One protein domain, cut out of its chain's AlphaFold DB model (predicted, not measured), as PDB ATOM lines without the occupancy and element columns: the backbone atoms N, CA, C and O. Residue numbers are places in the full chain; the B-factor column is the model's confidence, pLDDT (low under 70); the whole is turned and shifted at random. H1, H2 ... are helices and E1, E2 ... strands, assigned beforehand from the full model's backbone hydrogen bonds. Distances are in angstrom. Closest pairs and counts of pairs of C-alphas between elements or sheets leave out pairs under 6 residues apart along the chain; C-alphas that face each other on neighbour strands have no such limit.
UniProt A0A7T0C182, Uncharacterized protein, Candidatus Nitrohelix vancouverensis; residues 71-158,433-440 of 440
ATOM      1  N   ASN A  71     103.079  98.215 162.851       82.06
ATOM      2  CA  ASN A  71     104.223  98.678 162.073       82.06
ATOM      3  C   ASN A  71     104.345 100.199 162.000       82.06
ATOM      4  O   ASN A  71     105.423 100.666 161.635       82.06
ATOM      5  N   TYR A  72     103.267 100.947 162.264       78.06
ATOM      6  CA  TYR A  72     103.214 102.391 162.043       78.06
ATOM      7  C   TYR A  72     102.355 103.134 163.081       78.06
ATOM      8  O   TYR A  72     101.212 102.763 163.344       78.06
ATOM      9  N   ASP A  73     102.881 104.242 163.592       68.50
ATOM     10  CA  ASP A  73     102.189 105.233 164.405       68.50
ATOM     11  C   ASP A  73     101.333 106.188 163.543       68.50
ATOM     12  O   ASP A  73     101.241 106.082 162.315       68.50
ATOM     13  N   GLY A  74     100.691 107.169 164.189       64.94
ATOM     14  CA  GLY A  74      99.864 108.175 163.509       64.94
ATOM     15  C   GLY A  74     100.623 109.105 162.549       64.94
ATOM     16  O   GLY A  74      99.983 109.774 161.735       64.94
ATOM     17  N   SER A  75     101.953 109.137 162.626       65.06
ATOM     18  CA  SER A  75     102.849 109.903 161.752       65.06
ATOM     19  C   SER A  75     103.429 109.048 160.618       65.06
ATOM     20  O   SER A  75     104.072 109.589 159.720       65.06
ATOM     21  N   GLY A  76     103.165 107.735 160.615       57.94
ATOM     22  CA  GLY A  76     103.717 106.784 159.651       57.94
ATOM     23  C   GLY A  76     105.113 106.270 160.012       57.94
ATOM     24  O   GLY A  76     105.741 105.621 159.175       57.94
ATOM     25  N   ASN A  77     105.586 106.535 161.230       55.38
ATOM     26  CA  ASN A  77     106.849 106.030 161.767       55.38
ATOM     27  C   ASN A  77     106.611 104.702 162.478       55.38
ATOM     28  O   ASN A  77     105.499 104.447 162.919       55.38
ATOM     29  N   SER A  78     107.618 103.845 162.624       58.69
ATOM     30  CA  SER A  78     107.415 102.634 163.429       58.69
ATOM     31  C   SER A  78     107.169 102.984 164.903       58.69
ATOM     32  O   SER A  78     107.886 103.835 165.424       58.69
ATOM     33  N   PRO A  79     106.196 102.340 165.582       57.59
ATOM     34  CA  PRO A  79     105.823 102.690 166.950       57.59
ATOM     35  C   PRO A  79     106.884 102.327 167.999       57.59
ATOM     36  O   PRO A  79     106.767 102.777 169.128       57.59
ATOM     37  N   GLY A  80     107.914 101.543 167.652       50.56
ATOM     38  CA  GLY A  80     109.077 101.343 168.527       50.56
ATOM     39  C   GLY A  80     108.818 100.590 169.838       50.56
ATOM     40  O   GLY A  80     109.682 100.597 170.701       50.56
ATOM     41  N   GLU A  81     107.674  99.923 170.000       49.47
ATOM     42  CA  GLU A  81     107.393  99.090 171.180       49.47
ATOM     43  C   GLU A  81     108.282  97.831 171.150       49.47
ATOM     44  O   GLU A  81     108.223  97.035 170.201       49.47
ATOM     45  N   VAL A  82     109.154  97.683 172.154       51.12
ATOM     46  CA  VAL A  82     110.154  96.603 172.216       51.12
ATOM     47  C   VAL A  82     110.128  95.797 173.515       51.12
ATOM     48  O   VAL A  82     110.700  94.711 173.538       51.12
ATOM     49  N   SER A  83     109.534  96.302 174.599       52.34
ATOM     50  CA  SER A  83     109.825  95.722 175.919       52.34
ATOM     51  C   SER A  83     108.975  94.502 176.271       52.34
ATOM     52  O   SER A  83     109.359  93.758 177.166       52.34
ATOM     53  N   ASN A  84     107.837  94.297 175.606       62.62
ATOM     54  CA  ASN A  84     106.862  93.274 175.991       62.62
ATOM     55  C   ASN A  84     106.341  92.427 174.815       62.62
ATOM     56  O   ASN A  84     105.384  91.686 174.981       62.62
ATOM     57  N   GLY A  85     106.923  92.562 173.613       71.75
ATOM     58  CA  GLY A  85     106.501  91.812 172.424       71.75
ATOM     59  C   GLY A  85     105.100  92.184 171.931       71.75
ATOM     60  O   GLY A  85     104.968  92.960 170.975       71.75
ATOM     61  N   PHE A  86     104.093  91.590 172.574       80.06
ATOM     62  CA  PHE A  86     102.664  91.822 172.380       80.06
ATOM     63  C   PHE A  86     101.843  91.801 173.691       80.06
ATOM     64  O   PHE A  86     100.609  91.833 173.607       80.06
ATOM     65  N   ASP A  87     102.467  91.740 174.880       75.62
ATOM     66  CA  ASP A  87     101.759  91.568 176.166       75.62
ATOM     67  C   ASP A  87     100.633  92.593 176.345       75.62
ATOM     68  O   ASP A  87      99.491  92.223 176.617       75.62
ATOM     69  N   ASP A  88     100.913  93.878 176.099       75.69
ATOM     70  CA  ASP A  88      99.928  94.951 176.297       75.69
ATOM     71  C   ASP A  88      98.737  94.858 175.321       75.69
ATOM     72  O   ASP A  88      97.641  95.383 175.565       75.69
ATOM     73  N   GLU A  89      98.919  94.242 174.151       84.50
ATOM     74  CA  GLU A  89      97.804  94.005 173.242       84.50
ATOM     75  C   GLU A  89      96.999  92.764 173.615       84.50
ATOM     76  O   GLU A  89      95.774  92.763 173.449       84.50
ATOM     77  N   VAL A  90      97.661  91.721 174.111       83.31
ATOM     78  CA  VAL A  90      97.018  90.465 174.502       83.31
ATOM     79  C   VAL A  90      96.245  90.626 175.818       83.31
ATOM     80  O   VAL A  90      95.109  90.151 175.915       83.31
ATOM     81  N   ASP A  91      96.786  91.358 176.798       79.00
ATOM     82  CA  ASP A  91      96.128  91.637 178.083       79.00
ATOM     83  C   ASP A  91      94.990  92.680 177.976       79.00
ATOM     84  O   ASP A  91      94.159  92.834 178.882       79.00
ATOM     85  N   GLY A  92      94.906  93.357 176.824       72.50
ATOM     86  CA  GLY A  92      93.881  94.336 176.478       72.50
ATOM     87  C   GLY A  92      94.121  95.745 177.027       72.50
ATOM     88  O   GLY A  92      93.203  96.570 176.949       72.50
ATOM     89  N   SER A  93      95.304  96.037 177.567       75.31
ATOM     90  CA  SER A  93      95.682  97.357 178.079       75.31
ATOM     91  C   SER A  93      95.866  98.385 176.956       75.31
ATOM     92  O   SER A  93      95.321  99.489 177.056       75.31
ATOM     93  N   ASN A  94      96.516  97.999 175.852       76.00
ATOM     94  CA  ASN A  94      96.789  98.872 174.707       76.00
ATOM     95  C   ASN A  94      96.071  98.476 173.417       76.00
ATOM     96  O   ASN A  94      96.028  99.285 172.490       76.00
ATOM     97  N   TRP A  95      95.442  97.297 173.330       84.38
ATOM     98  CA  TRP A  95      94.691  96.946 172.123       84.38
ATOM     99  C   TRP A  95      93.521  97.920 171.896       84.38
ATOM    100  O   TRP A  95      92.565  97.953 172.684       84.38
ATOM    101  N   PRO A  96      93.500  98.693 170.791       82.69
ATOM    102  CA  PRO A  96      92.469  99.693 170.569       82.69
ATOM    103  C   PRO A  96      91.208  99.020 170.015       82.69
ATOM    104  O   PRO A  96      90.824  99.194 168.857       82.69
ATOM    105  N   ALA A  97      90.508  98.249 170.848       78.94
ATOM    106  CA  ALA A  97      89.352  97.449 170.441       78.94
ATOM    107  C   ALA A  97      88.289  98.280 169.693       78.94
ATOM    108  O   ALA A  97      87.667  97.799 168.743       78.94
ATOM    109  N   GLY A  98      88.123  99.559 170.052       81.31
ATOM    110  CA  GLY A  98      87.220 100.494 169.374       81.31
ATOM    111  C   GLY A  98      87.578 100.796 167.910       81.31
ATOM    112  O   GLY A  98      86.688 101.121 167.126       81.31
ATOM    113  N   THR A  99      88.844 100.657 167.506       85.38
ATOM    114  CA  THR A  99      89.288 100.840 166.111       85.38
ATOM    115  C   THR A  99      89.268  99.559 165.291       85.38
ATOM    116  O   THR A  99      89.436  99.631 164.072       85.38
ATOM    117  N   PHE A 100      89.027  98.417 165.936       92.25
ATOM    118  CA  PHE A 100      89.017  97.098 165.312       92.25
ATOM    119  C   PHE A 100      87.697  96.346 165.464       92.25
ATOM    120  O   PHE A 100      87.586  95.257 164.924       92.25
ATOM    121  N   THR A 101      86.679  96.907 166.117       95.00
ATOM    122  CA  THR A 101      85.385  96.236 166.318       95.00
ATOM    123  C   THR A 101      84.297  96.819 165.422       95.00
ATOM    124  O   THR A 101      83.989  98.006 165.502       95.00
ATOM    125  N   ASN A 102      83.652  95.974 164.608       93.31
ATOM    126  CA  ASN A 102      82.527  96.333 163.730       93.31
ATOM    127  C   ASN A 102      82.802  97.532 162.803       93.31
ATOM    128  O   ASN A 102      81.920  98.351 162.525       93.31
ATOM    129  N   ILE A 103      84.024  97.630 162.287       96.88
ATOM    130  CA  ILE A 103      84.441  98.738 161.434       96.88
ATOM    131  C   ILE A 103      83.786  98.626 160.069       96.88
ATOM    132  O   ILE A 103      83.928  97.619 159.383       96.88
ATOM    133  N   SER A 104      83.094  99.685 159.655       95.69
ATOM    134  CA  SER A 104      82.410  99.739 158.364       95.69
ATOM    135  C   SER A 104      83.381 100.001 157.213       95.69
ATOM    136  O   SER A 104      84.118 100.984 157.225       95.69
ATOM    137  N   LEU A 105      83.334  99.159 156.181       95.00
ATOM    138  CA  LEU A 105      84.117  99.303 154.952       95.00
ATOM    139  C   LEU A 105      83.357  98.663 153.783       95.00
ATOM    140  O   LEU A 105      82.759  97.603 153.936       95.00
ATOM    141  N   GLY A 106      83.337  99.299 152.606       88.38
ATOM    142  CA  GLY A 106      82.831  98.671 151.372       88.38
ATOM    143  C   GLY A 106      81.390  98.125 151.426       88.38
ATOM    144  O   GLY A 106      81.058  97.179 150.708       88.38
ATOM    145  N   GLY A 107      80.527  98.681 152.285       91.81
ATOM    146  CA  GLY A 107      79.156  98.195 152.489       91.81
ATOM    147  C   GLY A 107      79.060  96.880 153.277       91.81
ATOM    148  O   GLY A 107      78.130  96.106 153.054       91.81
ATOM    149  N   GLY A 108      80.034  96.608 154.141       95.69
ATOM    150  CA  GLY A 108      80.015  95.572 155.169       95.69
ATOM    151  C   GLY A 108      80.811  96.033 156.389       95.69
ATOM    152  O   GLY A 108      81.116  97.223 156.513       95.69
ATOM    153  N   THR A 109      81.149  95.106 157.278       97.38
ATOM    154  CA  THR A 109      81.988  95.378 158.449       97.38
ATOM    155  C   THR A 109      83.120  94.371 158.584       97.38
ATOM    156  O   THR A 109      83.046  93.279 158.022       97.38
ATOM    157  N   TYR A 110      84.154  94.713 159.344       97.31
ATOM    158  CA  TYR A 110      85.092  93.738 159.890       97.31
ATOM    159  C   TYR A 110      85.298  93.949 161.388       97.31
ATOM    160  O   TYR A 110      85.131  95.060 161.899       97.31
ATOM    161  N   THR A 111      85.682  92.877 162.067       97.12
ATOM    162  CA  THR A 111      86.172  92.890 163.444       97.12
ATOM    163  C   THR A 111      87.513  92.169 163.491       97.12
ATOM    164  O   THR A 111      87.633  91.138 162.841       97.12
ATOM    165  N   VAL A 112      88.497  92.686 164.229       96.50
ATOM    166  CA  VAL A 112      89.784  92.019 164.482       96.50
ATOM    167  C   VAL A 112      89.972  91.846 165.983       96.50
ATOM    168  O   VAL A 112      89.770  92.792 166.746       96.50
ATOM    169  N   THR A 113      90.361  90.644 166.388       93.69
ATOM    170  CA  THR A 113      90.788  90.313 167.749       93.69
ATOM    171  C   THR A 113      92.215  89.787 167.725       93.69
ATOM    172  O   THR A 113      92.661  89.262 166.705       93.69
ATOM    173  N   ILE A 114      92.898  89.924 168.851       91.00
ATOM    174  CA  ILE A 114      94.239  89.406 169.104       91.00
ATOM    175  C   ILE A 114      94.165  88.407 170.262       91.00
ATOM    176  O   ILE A 114      93.321  88.556 171.147       91.00
ATOM    177  N   ALA A 115      94.996  87.375 170.209       88.94
ATOM    178  CA  ALA A 115      95.193  86.413 171.281       88.94
ATOM    179  C   ALA A 115      96.633  85.892 171.250       88.94
ATOM    180  O   ALA A 115      97.229  85.810 170.173       88.94
ATOM    181  N   ASP A 116      97.148  85.498 172.410       85.38
ATOM    182  CA  ASP A 116      98.365  84.696 172.522       85.38
ATOM    183  C   ASP A 116      98.228  83.372 171.723       85.38
ATOM    184  O   ASP A 116      97.132  82.812 171.568       85.38
ATOM    185  N   ASN A 117      99.340  82.911 171.145       80.94
ATOM    186  CA  ASN A 117      99.416  81.716 170.310       80.94
ATOM    187  C   ASN A 117      99.418  80.392 171.108       80.94
ATOM    188  O   ASN A 117      99.389  79.324 170.482       80.94
ATOM    189  N   ASN A 118      99.370  80.458 172.446       71.69
ATOM    190  CA  ASN A 118      99.508  79.344 173.379       71.69
ATOM    191  C   ASN A 118     100.834  78.595 173.177       71.69
ATOM    192  O   ASN A 118     100.885  77.478 172.640       71.69
ATOM    193  N   ASP A 119     101.898  79.202 173.682       65.75
ATOM    194  CA  ASP A 119     103.273  78.697 173.714       65.75
ATOM    195  C   ASP A 119     103.504  77.542 174.729       65.75
ATOM    196  O   ASP A 119     104.580  76.935 174.783       65.75
ATOM    197  N   ASN A 120     102.446  77.122 175.439       62.38
ATOM    198  CA  ASN A 120     102.399  76.139 176.533       62.38
ATOM    199  C   ASN A 120     102.950  76.610 177.890       62.38
ATOM    200  O   ASN A 120     103.264  75.759 178.734       62.38
ATOM    201  N   ASP A 121     103.030  77.909 178.147       65.38
ATOM    202  CA  ASP A 121     103.331  78.429 179.481       65.38
ATOM    203  C   ASP A 121     102.088  78.455 180.413       65.38
ATOM    204  O   ASP A 121     102.209  78.440 181.643       65.38
ATOM    205  N   GLY A 122     100.884  78.365 179.828       66.12
ATOM    206  CA  GLY A 122      99.599  78.349 180.528       66.12
ATOM    207  C   GLY A 122      99.046  79.733 180.886       66.12
ATOM    208  O   GLY A 122      98.050  79.795 181.619       66.12
ATOM    209  N   ASN A 123      99.655  80.807 180.385       69.56
ATOM    210  CA  ASN A 123      99.217  82.183 180.519       69.56
ATOM    211  C   ASN A 123      98.714  82.703 179.167       69.56
ATOM    212  O   ASN A 123      99.412  82.657 178.177       69.56
ATOM    213  N   THR A 124      97.481  83.203 179.114       71.25
ATOM    214  CA  THR A 124      96.915  83.758 177.871       71.25
ATOM    215  C   THR A 124      96.962  85.285 177.833       71.25
ATOM    216  O   THR A 124      96.251  85.878 177.025       71.25
ATOM    217  N   ALA A 125      97.644  85.913 178.795       71.94
ATOM    218  CA  ALA A 125      97.747  87.363 178.949       71.94
ATOM    219  C   ALA A 125      99.176  87.889 178.739       71.94
ATOM    220  O   ALA A 125      99.313  89.078 178.485       71.94
ATOM    221  N   ASP A 126     100.184  87.011 178.787       71.94
ATOM    222  CA  ASP A 126     101.589  87.346 178.550       71.94
ATOM    223  C   ASP A 126     102.077  86.474 177.379       71.94
ATOM    224  O   ASP A 126     101.772  85.283 177.336       71.94
ATOM    225  N   ASP A 127     102.792  87.063 176.429       72.69
ATOM    226  CA  ASP A 127     103.379  86.447 175.242       72.69
ATOM    227  C   ASP A 127     104.904  86.348 175.411       72.69
ATOM    228  O   ASP A 127     105.638  87.336 175.377       72.69
ATOM    229  N   VAL A 128     105.418  85.128 175.576       72.12
ATOM    230  CA  VAL A 128     106.848  84.904 175.853       72.12
ATOM    231  C   VAL A 128     107.670  84.750 174.569       72.12
ATOM    232  O   VAL A 128     108.891  84.952 174.578       72.12
ATOM    233  N   ASP A 129     107.041  84.392 173.445       75.50
ATOM    234  CA  ASP A 129     107.729  84.065 172.190       75.50
ATOM    235  C   ASP A 129     107.602  85.147 171.099       75.50
ATOM    236  O   ASP A 129     108.093  84.964 169.975       75.50
ATOM    237  N   ASN A 130     107.043  86.312 171.449       83.06
ATOM    238  CA  ASN A 130     106.797  87.445 170.556       83.06
ATOM    239  C   ASN A 130     105.912  87.049 169.367       83.06
ATOM    240  O   ASN A 130     106.186  87.474 168.233       83.06
ATOM    241  N   THR A 131     104.918  86.178 169.568       86.81
ATOM    242  CA  THR A 131     104.077  85.656 168.491       86.81
ATOM    243  C   THR A 131     102.612  85.529 168.902       86.81
ATOM    244  O   THR A 131     102.223  84.724 169.731       86.81
ATOM    245  N   VAL A 132     101.737  86.210 168.165       90.06
ATOM    246  CA  VAL A 132     100.297  86.269 168.447       90.06
ATOM    247  C   VAL A 132      99.447  85.802 167.273       90.06
ATOM    248  O   VAL A 132      99.875  85.779 166.114       90.06
ATOM    249  N   VAL A 133      98.191  85.472 167.562       92.31
ATOM    250  CA  VAL A 133      97.162  85.157 166.571       92.31
ATOM    251  C   VAL A 133      96.214  86.342 166.426       92.31
ATOM    252  O   VAL A 133      95.521  86.736 167.362       92.31
ATOM    253  N   LEU A 134      96.132  86.886 165.213       94.75
ATOM    254  CA  LEU A 134      95.064  87.795 164.824       94.75
ATOM    255  C   LEU A 134      93.925  87.026 164.165       94.75
ATOM    256  O   LEU A 134      94.121  86.367 163.143       94.75
ATOM    257  N   THR A 135      92.713  87.211 164.677       96.50
ATOM    258  CA  THR A 135      91.486  86.681 164.076       96.50
ATOM    259  C   THR A 135      90.653  87.838 163.538       96.50
ATOM    260  O   THR A 135      90.148  88.668 164.294       96.50
ATOM    261  N   ALA A 136      90.480  87.908 162.218       97.69
ATOM    262  CA  ALA A 136      89.644  88.907 161.562       97.69
ATOM    263  C   ALA A 136      88.368  88.281 160.998       97.69
ATOM    264  O   ALA A 136      88.425  87.400 160.145       97.69
ATOM    265  N   THR A 137      87.205  88.788 161.399       98.06
ATOM    266  CA  THR A 137      85.905  88.389 160.851       98.06
ATOM    267  C   THR A 137      85.313  89.516 160.019       98.06
ATOM    268  O   THR A 137      84.923  90.557 160.546       98.06
ATOM    269  N   GLY A 138      85.190  89.299 158.714       97.75
ATOM    270  CA  GLY A 138      84.498  90.194 157.794       97.75
ATOM    271  C   GLY A 138      83.049  89.762 157.603       97.75
ATOM    272  O   GLY A 138      82.761  88.573 157.494       97.75
ATOM    273  N   THR A 139      82.122  90.716 157.550       97.50
ATOM    274  CA  THR A 139      80.687  90.474 157.374       97.50
ATOM    275  C   THR A 139      80.129  91.333 156.247       97.50
ATOM    276  O   THR A 139      80.195  92.561 156.285       97.50
ATOM    277  N   ALA A 140      79.529  90.693 155.245       95.88
ATOM    278  CA  ALA A 140      78.861  91.361 154.136       95.88
ATOM    279  C   ALA A 140      77.549  90.662 153.785       95.88
ATOM    280  O   ALA A 140      77.501  89.448 153.598       95.88
ATOM    281  N   ASP A 141      76.475  91.444 153.644       92.88
ATOM    282  CA  ASP A 141      75.193  90.968 153.109       92.88
ATOM    283  C   ASP A 141      74.631  89.723 153.840       92.88
ATOM    284  O   ASP A 141      74.004  88.850 153.218       92.88
ATOM    285  N   GLY A 142      74.875  89.665 155.160       90.12
ATOM    286  CA  GLY A 142      74.461  88.602 156.082       90.12
ATOM    287  C   GLY A 142      75.379  87.375 156.138       90.12
ATOM    288  O   GLY A 142      75.042  86.423 156.833       90.12
ATOM    289  N   ILE A 143      76.504  87.375 155.413       94.38
ATOM    290  CA  ILE A 143      77.511  86.306 155.442       94.38
ATOM    291  C   ILE A 143      78.753  86.812 156.167       94.38
ATOM    292  O   ILE A 143      79.237  87.901 155.858       94.38
ATOM    293  N   SER A 144      79.282  85.996 157.077       96.75
ATOM    294  CA  SER A 144      80.537  86.255 157.777       96.75
ATOM    295  C   SER A 144      81.599  85.238 157.374       96.75
ATOM    296  O   SER A 144      81.287  84.072 157.123       96.75
ATOM    297  N   LYS A 145      82.844  85.700 157.291       97.62
ATOM    298  CA  LYS A 145      84.027  84.896 156.993       97.62
ATOM    299  C   LYS A 145      85.170  85.318 157.896       97.62
ATOM    300  O   LYS A 145      85.320  86.513 158.145       97.62
ATOM    301  N   THR A 146      85.939  84.343 158.359       97.62
ATOM    302  CA  THR A 146      87.022  84.561 159.313       97.62
ATOM    303  C   THR A 146      88.358  84.187 158.691       97.62
ATOM    304  O   THR A 146      88.459  83.227 157.928       97.62
ATOM    305  N   ILE A 147      89.361  84.996 159.000       97.62
ATOM    306  CA  ILE A 147      90.757  84.783 158.660       97.62
ATOM    307  C   ILE A 147      91.540  84.770 159.961       97.62
ATOM    308  O   ILE A 147      91.349  85.655 160.794       97.62
ATOM    309  N   GLU A 148      92.438  83.809 160.098       96.62
ATOM    310  CA  GLU A 148      93.445  83.791 161.151       96.62
ATOM    311  C   GLU A 148      94.832  84.002 160.560       96.62
ATOM    312  O   GLU A 148      95.175  83.451 159.508       96.62
ATOM    313  N   VAL A 149      95.620  84.818 161.249       96.06
ATOM    314  CA  VAL A 149      96.993  85.147 160.890       96.06
ATOM    315  C   VAL A 149      97.864  85.029 162.123       96.06
ATOM    316  O   VAL A 149      97.552  85.626 163.147       96.06
ATOM    317  N   VAL A 150      98.973  84.305 162.004       93.31
ATOM    318  CA  VAL A 150     100.011  84.287 163.039       93.31
ATOM    319  C   VAL A 150     101.014  85.390 162.724       93.31
ATOM    320  O   VAL A 150     101.610  85.396 161.641       93.31
ATOM    321  N   LEU A 151     101.177  86.329 163.651       91.25
ATOM    322  CA  LEU A 151     102.144  87.418 163.588       91.25
ATOM    323  C   LEU A 151     103.275  87.161 164.565       91.25
ATOM    324  O   LEU A 151     103.015  86.751 165.681       91.25
ATOM    325  N   THR A 152     104.503  87.471 164.166       87.69
ATOM    326  CA  THR A 152     105.657  87.472 165.070       87.69
ATOM    327  C   THR A 152     106.417  88.786 164.980       87.69
ATOM    328  O   THR A 152     106.482  89.397 163.902       87.69
ATOM    329  N   ARG A 153     107.032  89.203 166.083       84.19
ATOM    330  CA  ARG A 153     108.022  90.276 166.106       84.19
ATOM    331  C   ARG A 153     109.397  89.651 166.338       84.19
ATOM    332  O   ARG A 153     109.723  89.187 167.418       84.19
ATOM    333  N   THR A 154     110.217  89.594 165.292       81.62
ATOM    334  CA  THR A 154     111.551  88.982 165.383       81.62
ATOM    335  C   THR A 154     112.560  89.958 165.967       81.62
ATOM    336  O   THR A 154     112.453  91.150 165.700       81.62
ATOM    337  N   LEU A 155     113.615  89.467 166.621       82.94
ATOM    338  CA  LEU A 155     114.788  90.284 166.959       82.94
ATOM    339  C   LEU A 155     115.342  91.020 165.729       82.94
ATOM    340  O   LEU A 155     115.395  90.461 164.624       82.94
ATOM    341  N   TYR A 156     115.759  92.270 165.922       86.12
ATOM    342  CA  TYR A 156     116.337  93.079 164.861       86.12
ATOM    343  C   TYR A 156     117.692  92.512 164.420       86.12
ATOM    344  O   TYR A 156     118.516  92.065 165.221       86.12
ATOM    345  N   LYS A 157     117.928  92.550 163.110       87.56
ATOM    346  CA  LYS A 157     119.202  92.203 162.482       87.56
ATOM    347  C   LYS A 157     119.577  93.337 161.548       87.56
ATOM    348  O   LYS A 157     118.787  93.669 160.666       87.56
ATOM    349  N   GLY A 158     120.777  93.890 161.714       87.56
ATOM    350  CA  GLY A 158     121.271  94.921 160.806       87.56
ATOM    351  C   GLY A 158     121.344  94.378 159.382       87.56
ATOM    352  O   GLY A 158     121.928  93.311 159.162       87.56
ATOM    353  N   THR A 433     106.020  90.327 161.257       87.88
ATOM    354  CA  THR A 433     106.001  89.429 160.100       87.88
ATOM    355  C   THR A 433     104.831  88.461 160.204       87.88
ATOM    356  O   THR A 433     104.584  87.886 161.259       87.88
ATOM    357  N   ILE A 434     104.129  88.248 159.089       91.38
ATOM    358  CA  ILE A 434     103.105  87.206 158.979       91.38
ATOM    359  C   ILE A 434     103.795  85.855 158.764       91.38
ATOM    360  O   ILE A 434     104.435  85.650 157.731       91.38
ATOM    361  N   LEU A 435     103.639  84.932 159.713       90.75
ATOM    362  CA  LEU A 435     104.156  83.564 159.614       90.75
ATOM    363  C   LEU A 435     103.193  82.627 158.887       90.75
ATOM    364  O   LEU A 435     103.620  81.758 158.126       90.75
ATOM    365  N   SER A 436     101.890  82.790 159.114       92.81
ATOM    366  CA  SER A 436     100.863  81.952 158.501       92.81
ATOM    367  C   SER A 436      99.561  82.719 158.278       92.81
ATOM    368  O   SER A 436      99.314  83.754 158.894       92.81
ATOM    369  N   TRP A 437      98.743  82.212 157.356       94.06
ATOM    370  CA  TRP A 437      97.444  82.767 156.991       94.06
ATOM    371  C   TRP A 437      96.487  81.622 156.659       94.06
ATOM    372  O   TRP A 437      96.854  80.722 155.895       94.06
ATOM    373  N   GLN A 438      95.266  81.658 157.196       95.25
ATOM    374  CA  GLN A 438      94.214  80.698 156.857       95.25
ATOM    375  C   GLN A 438      92.812  81.321 156.877       95.25
ATOM    376  O   GLN A 438      92.507  82.157 157.722       95.25
ATOM    377  N   GLU A 439      91.941  80.882 155.961       93.81
ATOM    378  CA  GLU A 439      90.488  81.115 156.023       93.81
ATOM    379  C   GLU A 439      89.841  79.959 156.802       93.81
ATOM    380  O   GLU A 439      90.053  78.795 156.446       93.81
ATOM    381  N   THR A 440      89.048  80.274 157.830       85.56
ATOM    382  CA  THR A 440      88.364  79.293 158.700       85.56
ATOM    383  C   THR A 440      86.864  79.220 158.447       85.56
ATOM    384  O   THR A 440      86.239  80.300 158.276       85.56
TER     385      THR A 440
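AT A GLANCE: This is residues 71 to 158 and 433 to 440 of the 440 residues of an uncharacterized protein of Candidatus Nitrohelix vancouverensis (UniProt A0A7T0C182). A single twisted, curled sheet makes the body: three long strands, E2, E3 and E4, side by side, with short E1 and E6 at its edges. The one-turn helices H1 and H2 lie by E2, E5 carries on past the end of E4, and residues 73 to 78 stick out as a loop. The printed part has 96 residues, in the order H1 H2 E1 E2 E3 E4 E5 E6, mostly strand; the sheet runs E1 - E2 - E3 - E4 - E6, all antiparallel. It is only just compact, close to loose, with a radius of gyration of the C-alphas of 14.6 A and spans of 44 by 36 by 26 A.

IN THESE COORDINATES: E3, residues 131 to 140, is 29.6 A long, E4, 143 to 152, 29.8 A, and E2, 108 to 116, 27.5 A. E1 is 103 to 105, E6 433 to 439, 18.1 A, and E5 155 to 157. H1, 87 to 90, begins at C-alpha 87 (101.759, 91.568, 176.166); H2 is 97 to 100. E6 ends at C-alpha 439 (90.488, 81.115, 156.023).

HOW THE PARTS SIT: E1 to E4 form a meander, each strand the antiparallel neighbour of the one before. Pairs within hydrogen-bond range include N 134 and O 149, 2.8 A, for hairpin E3 and E4; N 111 and O 137, 2.9 A, for hairpin E2 and E3; N 103 and O 110, 2.8 A, for hairpin E1 and E2; and N 435 and O 150, 2.8 A, for E4 and E6. H2 only just stands at the sheet's level, height 3.7 A; its closest C-alphas to E2 are Phe 100 and Val 112, 5.2 A. H1 only grazes the sheet; Val 90 and Ala 115 are its closest C-alphas to E2, 5.5 A. Both helices are too short for an O i to N i+4 pair; in each the one O i to N i+3 pair is within range. E4 runs on into E5 at 64 degrees; E5 pairs with no named strand.

THE WHOLE: The farthest C-alphas, Gly 142 and Gly 158, are 47.5 A apart. Residues 159 to 432 are not printed; C-alphas 158 and 433 are 16.2 A apart across the cut. The link E2 to E3 is long. Residues 73 to 84 and 119 to 123 have pLDDT under 70.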